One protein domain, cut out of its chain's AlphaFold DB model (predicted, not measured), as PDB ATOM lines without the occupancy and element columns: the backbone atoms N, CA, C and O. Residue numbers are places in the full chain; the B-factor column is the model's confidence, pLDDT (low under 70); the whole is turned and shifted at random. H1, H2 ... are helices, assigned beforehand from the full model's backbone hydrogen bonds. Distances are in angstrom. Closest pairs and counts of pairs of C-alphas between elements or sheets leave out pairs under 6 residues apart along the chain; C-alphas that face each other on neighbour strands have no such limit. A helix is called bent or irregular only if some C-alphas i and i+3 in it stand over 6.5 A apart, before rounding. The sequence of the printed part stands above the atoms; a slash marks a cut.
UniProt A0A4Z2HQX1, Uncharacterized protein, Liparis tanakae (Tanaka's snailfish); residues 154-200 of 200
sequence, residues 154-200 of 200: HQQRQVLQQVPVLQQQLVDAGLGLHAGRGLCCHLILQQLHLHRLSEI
ATOM      1  N   HIS A 154     -19.455  36.974 -26.871       83.06
ATOM      2  CA  HIS A 154     -20.159  36.809 -25.605       83.06
ATOM      3  C   HIS A 154     -19.622  35.615 -24.801       83.06
ATOM      4  O   HIS A 154     -19.334  35.758 -23.610       83.06
ATOM      5  N   GLN A 155     -19.388  34.472 -25.452       82.56
ATOM      6  CA  GLN A 155     -18.755  33.305 -24.827       82.56
ATOM      7  C   GLN A 155     -17.336  33.623 -24.336       82.56
ATOM      8  O   GLN A 155     -16.962  33.255 -23.222       82.56
ATOM      9  N   GLN A 156     -16.548  34.363 -25.120       82.25
ATOM     10  CA  GLN A 156     -15.192  34.738 -24.722       82.25
ATOM     11  C   GLN A 156     -15.187  35.707 -23.528       82.25
ATOM     12  O   GLN A 156     -14.353  35.584 -22.627       82.25
ATOM     13  N   ARG A 157     -16.155  36.633 -23.474       83.44
ATOM     14  CA  ARG A 157     -16.348  37.554 -22.345       83.44
ATOM     15  C   ARG A 157     -16.682  36.812 -21.053       83.44
ATOM     16  O   ARG A 157     -16.136  37.165 -20.011       83.44
ATOM     17  N   GLN A 158     -17.522  35.777 -21.114       81.12
ATOM     18  CA  GLN A 158     -17.860  34.967 -19.939       81.12
ATOM     19  C   GLN A 158     -16.645  34.224 -19.370       81.12
ATOM     20  O   GLN A 158     -16.459  34.203 -18.156       81.12
ATOM     21  N   VAL A 159     -15.767  33.686 -20.223       78.50
ATOM     22  CA  VAL A 159     -14.522  33.036 -19.772       78.50
ATOM     23  C   VAL A 159     -13.584  34.040 -19.095       78.50
ATOM     24  O   VAL A 159     -13.005  33.745 -18.051       78.50
ATOM     25  N   LEU A 160     -13.467  35.254 -19.641       74.75
ATOM     26  CA  LEU A 160     -12.632  36.305 -19.053       74.75
ATOM     27  C   LEU A 160     -13.179  36.830 -17.717       74.75
ATOM     28  O   LEU A 160     -12.395  37.216 -16.853       74.75
ATOM     29  N   GLN A 161     -14.497  36.800 -17.504       82.69
ATOM     30  CA  GLN A 161     -15.100  37.171 -16.219       82.69
ATOM     31  C   GLN A 161     -14.816  36.168 -15.090       82.69
ATOM     32  O   GLN A 161     -14.933  36.534 -13.925       82.69
ATOM     33  N   GLN A 162     -14.389  34.939 -15.399       82.19
ATOM     34  CA  GLN A 162     -13.990  33.956 -14.382       82.19
ATOM     35  C   GLN A 162     -12.532  34.112 -13.919       82.19
ATOM     36  O   GLN A 162     -12.132  33.534 -12.908       82.19
ATOM     37  N   VAL A 163     -11.730  34.920 -14.619       78.50
ATOM     38  CA  VAL A 163     -10.305  35.126 -14.315       78.50
ATOM     39  C   VAL A 163     -10.056  35.698 -12.907       78.50
ATOM     40  O   VAL A 163      -9.165  35.177 -12.236       78.50
ATOM     41  N   PRO A 164     -10.829  36.678 -12.393       77.62
ATOM     42  CA  PRO A 164     -10.648  37.185 -11.030       77.62
ATOM     43  C   PRO A 164     -10.937  36.129  -9.953       77.62
ATOM     44  O   PRO A 164     -10.265  36.091  -8.927       77.62
ATOM     45  N   VAL A 165     -11.898  35.231 -10.202       78.44
ATOM     46  CA  VAL A 165     -12.251  34.140  -9.276       78.44
ATOM     47  C   VAL A 165     -11.124  33.109  -9.211       78.44
ATOM     48  O   VAL A 165     -10.726  32.694  -8.127       78.44
ATOM     49  N   LEU A 166     -10.547  32.755 -10.363       69.94
ATOM     50  CA  LEU A 166      -9.381  31.871 -10.430       69.94
ATOM     51  C   LEU A 166      -8.124  32.522  -9.833       69.94
ATOM     52  O   LEU A 166      -7.320  31.836  -9.204       69.94
ATOM     53  N   GLN A 167      -7.956  33.841  -9.984       65.75
ATOM     54  CA  GLN A 167      -6.887  34.590  -9.317       65.75
ATOM     55  C   GLN A 167      -7.029  34.534  -7.797       65.75
ATOM     56  O   GLN A 167      -6.041  34.257  -7.122       65.75
ATOM     57  N   GLN A 168      -8.237  34.740  -7.267       73.88
ATOM     58  CA  GLN A 168      -8.488  34.662  -5.830       73.88
ATOM     59  C   GLN A 168      -8.212  33.249  -5.297       73.88
ATOM     60  O   GLN A 168      -7.485  33.095  -4.323       73.88
ATOM     61  N   GLN A 169      -8.655  32.210  -6.010       75.12
ATOM     62  CA  GLN A 169      -8.387  30.814  -5.644       75.12
ATOM     63  C   GLN A 169      -6.892  30.455  -5.650       75.12
ATOM     64  O   GLN A 169      -6.443  29.676  -4.814       75.12
ATOM     65  N   LEU A 170      -6.100  31.015  -6.571       66.88
ATOM     66  CA  LEU A 170      -4.648  30.796  -6.620       66.88
ATOM     67  C   LEU A 170      -3.896  31.546  -5.514       66.88
ATOM     68  O   LEU A 170      -2.883  31.045  -5.021       66.88
ATOM     69  N   VAL A 171      -4.387  32.727  -5.130       75.06
ATOM     70  CA  VAL A 171      -3.874  33.494  -3.986       75.06
ATOM     71  C   VAL A 171      -4.184  32.762  -2.679       75.06
ATOM     72  O   VAL A 171      -3.282  32.574  -1.864       75.06
ATOM     73  N   ASP A 172      -5.410  32.260  -2.526       71.19
ATOM     74  CA  ASP A 172      -5.844  31.502  -1.348       71.19
ATOM     75  C   ASP A 172      -5.125  30.138  -1.239       71.19
ATOM     76  O   ASP A 172      -4.917  29.627  -0.140       71.19
ATOM     77  N   ALA A 173      -4.663  29.572  -2.362       78.88
ATOM     78  CA  ALA A 173      -3.868  28.340  -2.407       78.88
ATOM     79  C   ALA A 173      -2.376  28.520  -2.042       78.88
ATOM     80  O   ALA A 173      -1.616  27.552  -2.083       78.88
ATOM     81  N   GLY A 174      -1.924  29.735  -1.701       62.44
ATOM     82  CA  GLY A 174      -0.564  29.973  -1.200       62.44
ATOM     83  C   GLY A 174       0.556  29.832  -2.242       62.44
ATOM     84  O   GLY A 174       1.730  29.727  -1.881       62.44
ATOM     85  N   LEU A 175       0.233  29.848  -3.540       58.12
ATOM     86  CA  LEU A 175       1.242  29.848  -4.602       58.12
ATOM     87  C   LEU A 175       1.932  31.220  -4.648       58.12
ATOM     88  O   LEU A 175       1.344  32.230  -5.029       58.12
ATOM     89  N   GLY A 176       3.195  31.245  -4.216       53.38
ATOM     90  CA  GLY A 176       3.957  32.456  -3.916       53.38
ATOM     91  C   GLY A 176       3.894  33.579  -4.963       53.38
ATOM     92  O   GLY A 176       3.974  33.361  -6.176       53.38
ATOM     93  N   LEU A 177       3.854  34.809  -4.437       53.38
ATOM     94  CA  LEU A 177       3.764  36.124  -5.100       53.38
ATOM     95  C   LEU A 177       4.623  36.319  -6.366       53.38
ATOM     96  O   LEU A 177       4.299  37.162  -7.204       53.38
ATOM     97  N   HIS A 178       5.702  35.555  -6.545       54.59
ATOM     98  CA  HIS A 178       6.570  35.650  -7.720       54.59
ATOM     99  C   HIS A 178       6.011  34.959  -8.973       54.59
ATOM    100  O   HIS A 178       6.192  35.487 -10.069       54.59
ATOM    101  N   ALA A 179       5.280  33.848  -8.837       54.34
ATOM    102  CA  ALA A 179       4.619  33.200  -9.974       54.34
ATOM    103  C   ALA A 179       3.340  33.956 -10.390       54.34
ATOM    104  O   ALA A 179       3.058  34.103 -11.581       54.34
ATOM    105  N   GLY A 180       2.617  34.520  -9.414       58.88
ATOM    106  CA  GLY A 180       1.406  35.314  -9.651       58.88
ATOM    107  C   GLY A 180       1.662  36.618 -10.413       58.88
ATOM    108  O   GLY A 180       0.886  36.977 -11.295       58.88
ATOM    109  N   ARG A 181       2.790  37.300 -10.162       65.44
ATOM    110  CA  ARG A 181       3.146  38.545 -10.873       65.44
ATOM    111  C   ARG A 181       3.355  38.340 -12.375       65.44
ATOM    112  O   ARG A 181       2.914  39.173 -13.161       65.44
ATOM    113  N   GLY A 182       3.971  37.227 -12.781       74.94
ATOM    114  CA  GLY A 182       4.156  36.899 -14.198       74.94
ATOM    115  C   GLY A 182       2.829  36.650 -14.922       74.94
ATOM    116  O   GLY A 182       2.619  37.165 -16.020       74.94
ATOM    117  N   LEU A 183       1.909  35.925 -14.279       68.94
ATOM    118  CA  LEU A 183       0.571  35.660 -14.815       68.94
ATOM    119  C   LEU A 183      -0.290  36.929 -14.876       68.94
ATOM    120  O   LEU A 183      -0.949  37.157 -15.887       68.94
ATOM    121  N   CYS A 184      -0.232  37.793 -13.860       65.38
ATOM    122  CA  CYS A 184      -0.929  39.082 -13.879       65.38
ATOM    123  C   CYS A 184      -0.443  39.980 -15.023       65.38
ATOM    124  O   CYS A 184      -1.266  40.509 -15.767       65.38
ATOM    125  N   CYS A 185       0.873  40.112 -15.222       73.50
ATOM    126  CA  CYS A 185       1.410  40.893 -16.338       73.50
ATOM    127  C   CYS A 185       0.993  40.313 -17.699       73.50
ATOM    128  O   CYS A 185       0.650  41.066 -18.609       73.50
ATOM    129  N   HIS A 186       0.969  38.983 -17.840       76.88
ATOM    130  CA  HIS A 186       0.544  38.328 -19.077       76.88
ATOM    131  C   HIS A 186      -0.949  38.545 -19.371       76.88
ATOM    132  O   HIS A 186      -1.315  38.810 -20.515       76.88
ATOM    133  N   LEU A 187      -1.812  38.468 -18.356       79.44
ATOM    134  CA  LEU A 187      -3.250  38.705 -18.508       79.44
ATOM    135  C   LEU A 187      -3.548  40.168 -18.848       79.44
ATOM    136  O   LEU A 187      -4.341  40.429 -19.744       79.44
ATOM    137  N   ILE A 188      -2.852  41.121 -18.220       83.00
ATOM    138  CA  ILE A 188      -2.991  42.554 -18.527       83.00
ATOM    139  C   ILE A 188      -2.591  42.846 -19.980       83.00
ATOM    140  O   ILE A 188      -3.320  43.536 -20.692       83.00
ATOM    141  N   LEU A 189      -1.470  42.285 -20.448       83.19
ATOM    142  CA  LEU A 189      -1.027  42.446 -21.837       83.19
ATOM    143  C   LEU A 189      -1.992  41.793 -22.834       83.19
ATOM    144  O   LEU A 189      -2.241  42.347 -23.904       83.19
ATOM    145  N   GLN A 190      -2.570  40.646 -22.477       89.38
ATOM    146  CA  GLN A 190      -3.575  39.973 -23.294       89.38
ATOM    147  C   GLN A 190      -4.879  40.783 -23.378       89.38
ATOM    148  O   GLN A 190      -5.433  40.923 -24.468       89.38
ATOM    149  N   GLN A 191      -5.328  41.377 -22.268       81.94
ATOM    150  CA  GLN A 191      -6.496  42.262 -22.233       81.94
ATOM    151  C   GLN A 191      -6.283  43.513 -23.102       81.94
ATOM    152  O   GLN A 191      -7.153  43.874 -23.889       81.94
ATOM    153  N   LEU A 192      -5.105  44.140 -23.004       83.19
ATOM    154  CA  LEU A 192      -4.721  45.307 -23.810       83.19
ATOM    155  C   LEU A 192      -4.674  44.995 -25.310       83.19
ATOM    156  O   LEU A 192      -5.086  45.815 -26.129       83.19
ATOM    157  N   HIS A 193      -4.188  43.809 -25.679       83.31
ATOM    158  CA  HIS A 193      -4.142  43.388 -27.076       83.31
ATOM    159  C   HIS A 193      -5.545  43.151 -27.649       83.31
ATOM    160  O   HIS A 193      -5.832  43.590 -28.759       83.31
ATOM    161  N   LEU A 194      -6.436  42.518 -26.877       77.81
ATOM    162  CA  LEU A 194      -7.833  42.327 -27.275       77.81
ATOM    163  C   LEU A 194      -8.589  43.656 -27.383       77.81
ATOM    164  O   LEU A 194      -9.360  43.827 -28.320       77.81
ATOM    165  N   HIS A 195      -8.319  44.612 -26.489       79.38
ATOM    166  CA  HIS A 195      -8.889  45.958 -26.571       79.38
ATOM    167  C   HIS A 195      -8.479  46.668 -27.868       79.38
ATOM    168  O   HIS A 195      -9.333  47.168 -28.594       79.38
ATOM    169  N   ARG A 196      -7.186  46.628 -28.222       67.31
ATOM    170  CA  ARG A 196      -6.709  47.184 -29.499       67.31
ATOM    171  C   ARG A 196      -7.335  46.515 -30.718       67.31
ATOM    172  O   ARG A 196      -7.558  47.187 -31.712       67.31
ATOM    173  N   LEU A 197      -7.593  45.210 -30.666       69.69
ATOM    174  CA  LEU A 197      -8.244  44.491 -31.766       69.69
ATOM    175  C   LEU A 197      -9.742  44.792 -31.874       69.69
ATOM    176  O   LEU A 197     -10.297  44.593 -32.942       69.69
ATOM    177  N   SER A 198     -10.391  45.248 -30.799       76.31
ATOM    178  CA  SER A 198     -11.790  45.699 -30.847       76.31
ATOM    179  C   SER A 198     -11.963  47.145 -31.317       76.31
ATOM    180  O   SER A 198     -13.072  47.536 -31.662       76.31
ATOM    181  N   GLU A 199     -10.887  47.937 -31.306       66.38
ATOM    182  CA  GLU A 199     -10.873  49.320 -31.807       66.38
ATOM    183  C   GLU A 199     -10.569  49.417 -33.314       66.38
ATOM    184  O   GLU A 199     -10.729  50.491 -33.892       66.38
ATOM    185  N   ILE A 200     -10.123  48.319 -33.937       67.69
ATOM    186  CA  ILE A 200      -9.819  48.196 -35.374       67.69
ATOM    187  C   ILE A 200     -10.984  47.499 -36.074       67.69
ATOM    188  O   ILE A 200     -11.374  47.974 -37.162       67.69
TER     189      ILE A 200
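What this domain is: This is residues 154 to 200 of the 200 residues of an uncharacterized protein of Liparis tanakae (Tanaka's snailfish) (UniProt A0A4Z2HQX1). Look first for a long, open U of helices: one limb is H1 followed end to end by H2, the other limb is the single long helix H3, which folds back beside H2 after a turn at residues 173 to 176. The two limbs make a flat, loose frame with few contacts across it, and residues 154 to 159 of H1 and residues 192 to 200, of which 192 to 198 belong to H3, stand free at its open end. The printed part has 47 residues with three named helices, in the order H1, H2, H3, and no named strand; the class is all helix. The whole is loose, with a radius of gyration of the C-alphas of 12.6 A, and the C-alphas span 39 by 20 by 8 A along their three main axes.

How they stand to each other: Begin at His 154, where H1, residues 154 to 161, sets out; it touches no helix. Pass Gln 162, the one residue of a tight link, and you come to H2, residues 163 to 172. H1 and H2 meet only through their link. Go on over the four residues 173 to 176, again a tight link, and you reach H3, residues 177 to 198. Now compare H2 with H3: they are close but not clearly touching, with 1 pair of C-alphas within 8 A. That closest pair is the C-alphas of Val 171 and Gly 180, 8.0 A apart. The lines of H2 and H3 stand at a shallow tilt of 4 degrees, and the two helices run opposite ways. From centre to centre H2 and H3 are 14.7 A apart. H1 and H3 are apart, with no C-alpha of the one within 8 A of the other. In the backbone, each O of residue i and N of residue i+4 inside H1 and H2 are within hydrogen-bond range. In H3, 17 of 18 such pairs are.

Where its parts are: Find C-alpha 154 at (-20.159, 36.809, -25.605); from there H1 runs eight residues to Gln 161, 10.7 A from first to last C-alpha. Look next at C-alpha 163, at (-10.305, 35.126, -14.315), where H2 begins; its ten residues end at Asp 172, 14.2 A away. Watch z along these two helices: it is -25.605 at C-alpha 154 and -1.348 at C-alpha 172. H3 begins at Leu 177, with its C-alpha at (3.764, 36.124, -5.100). It is the longest helix, with 22 residues, and its last C-alpha, that of Ser 198, is at (-11.790, 45.699, -30.847), 31.6 A from its first. No helix is bent or irregular.

The domain as a whole: The two C-alphas farthest apart are those of Gly 174 and Ile 200, 39.8 A, while the C-alphas of His 154 and Ile 200, the first and last printed, are 18.2 A apart. Look also at residues 172 to 179, of which 177 to 179 belong to H3: they stand free, with no C-alpha 8 or more residues away along the chain within 10 A. Residue 200 is the chain's last residue, and the printed part has no cut. No link is long. In the B-factor column you will find a mean pLDDT of 73.4 over the printed part, with 81 for H1 and 73 for both H2 and H3. Low confidence, under 70, falls on 17 residues: 166 to 167, 170, 174 to 181, 183 to 184, 196 to 197 and 199 to 200.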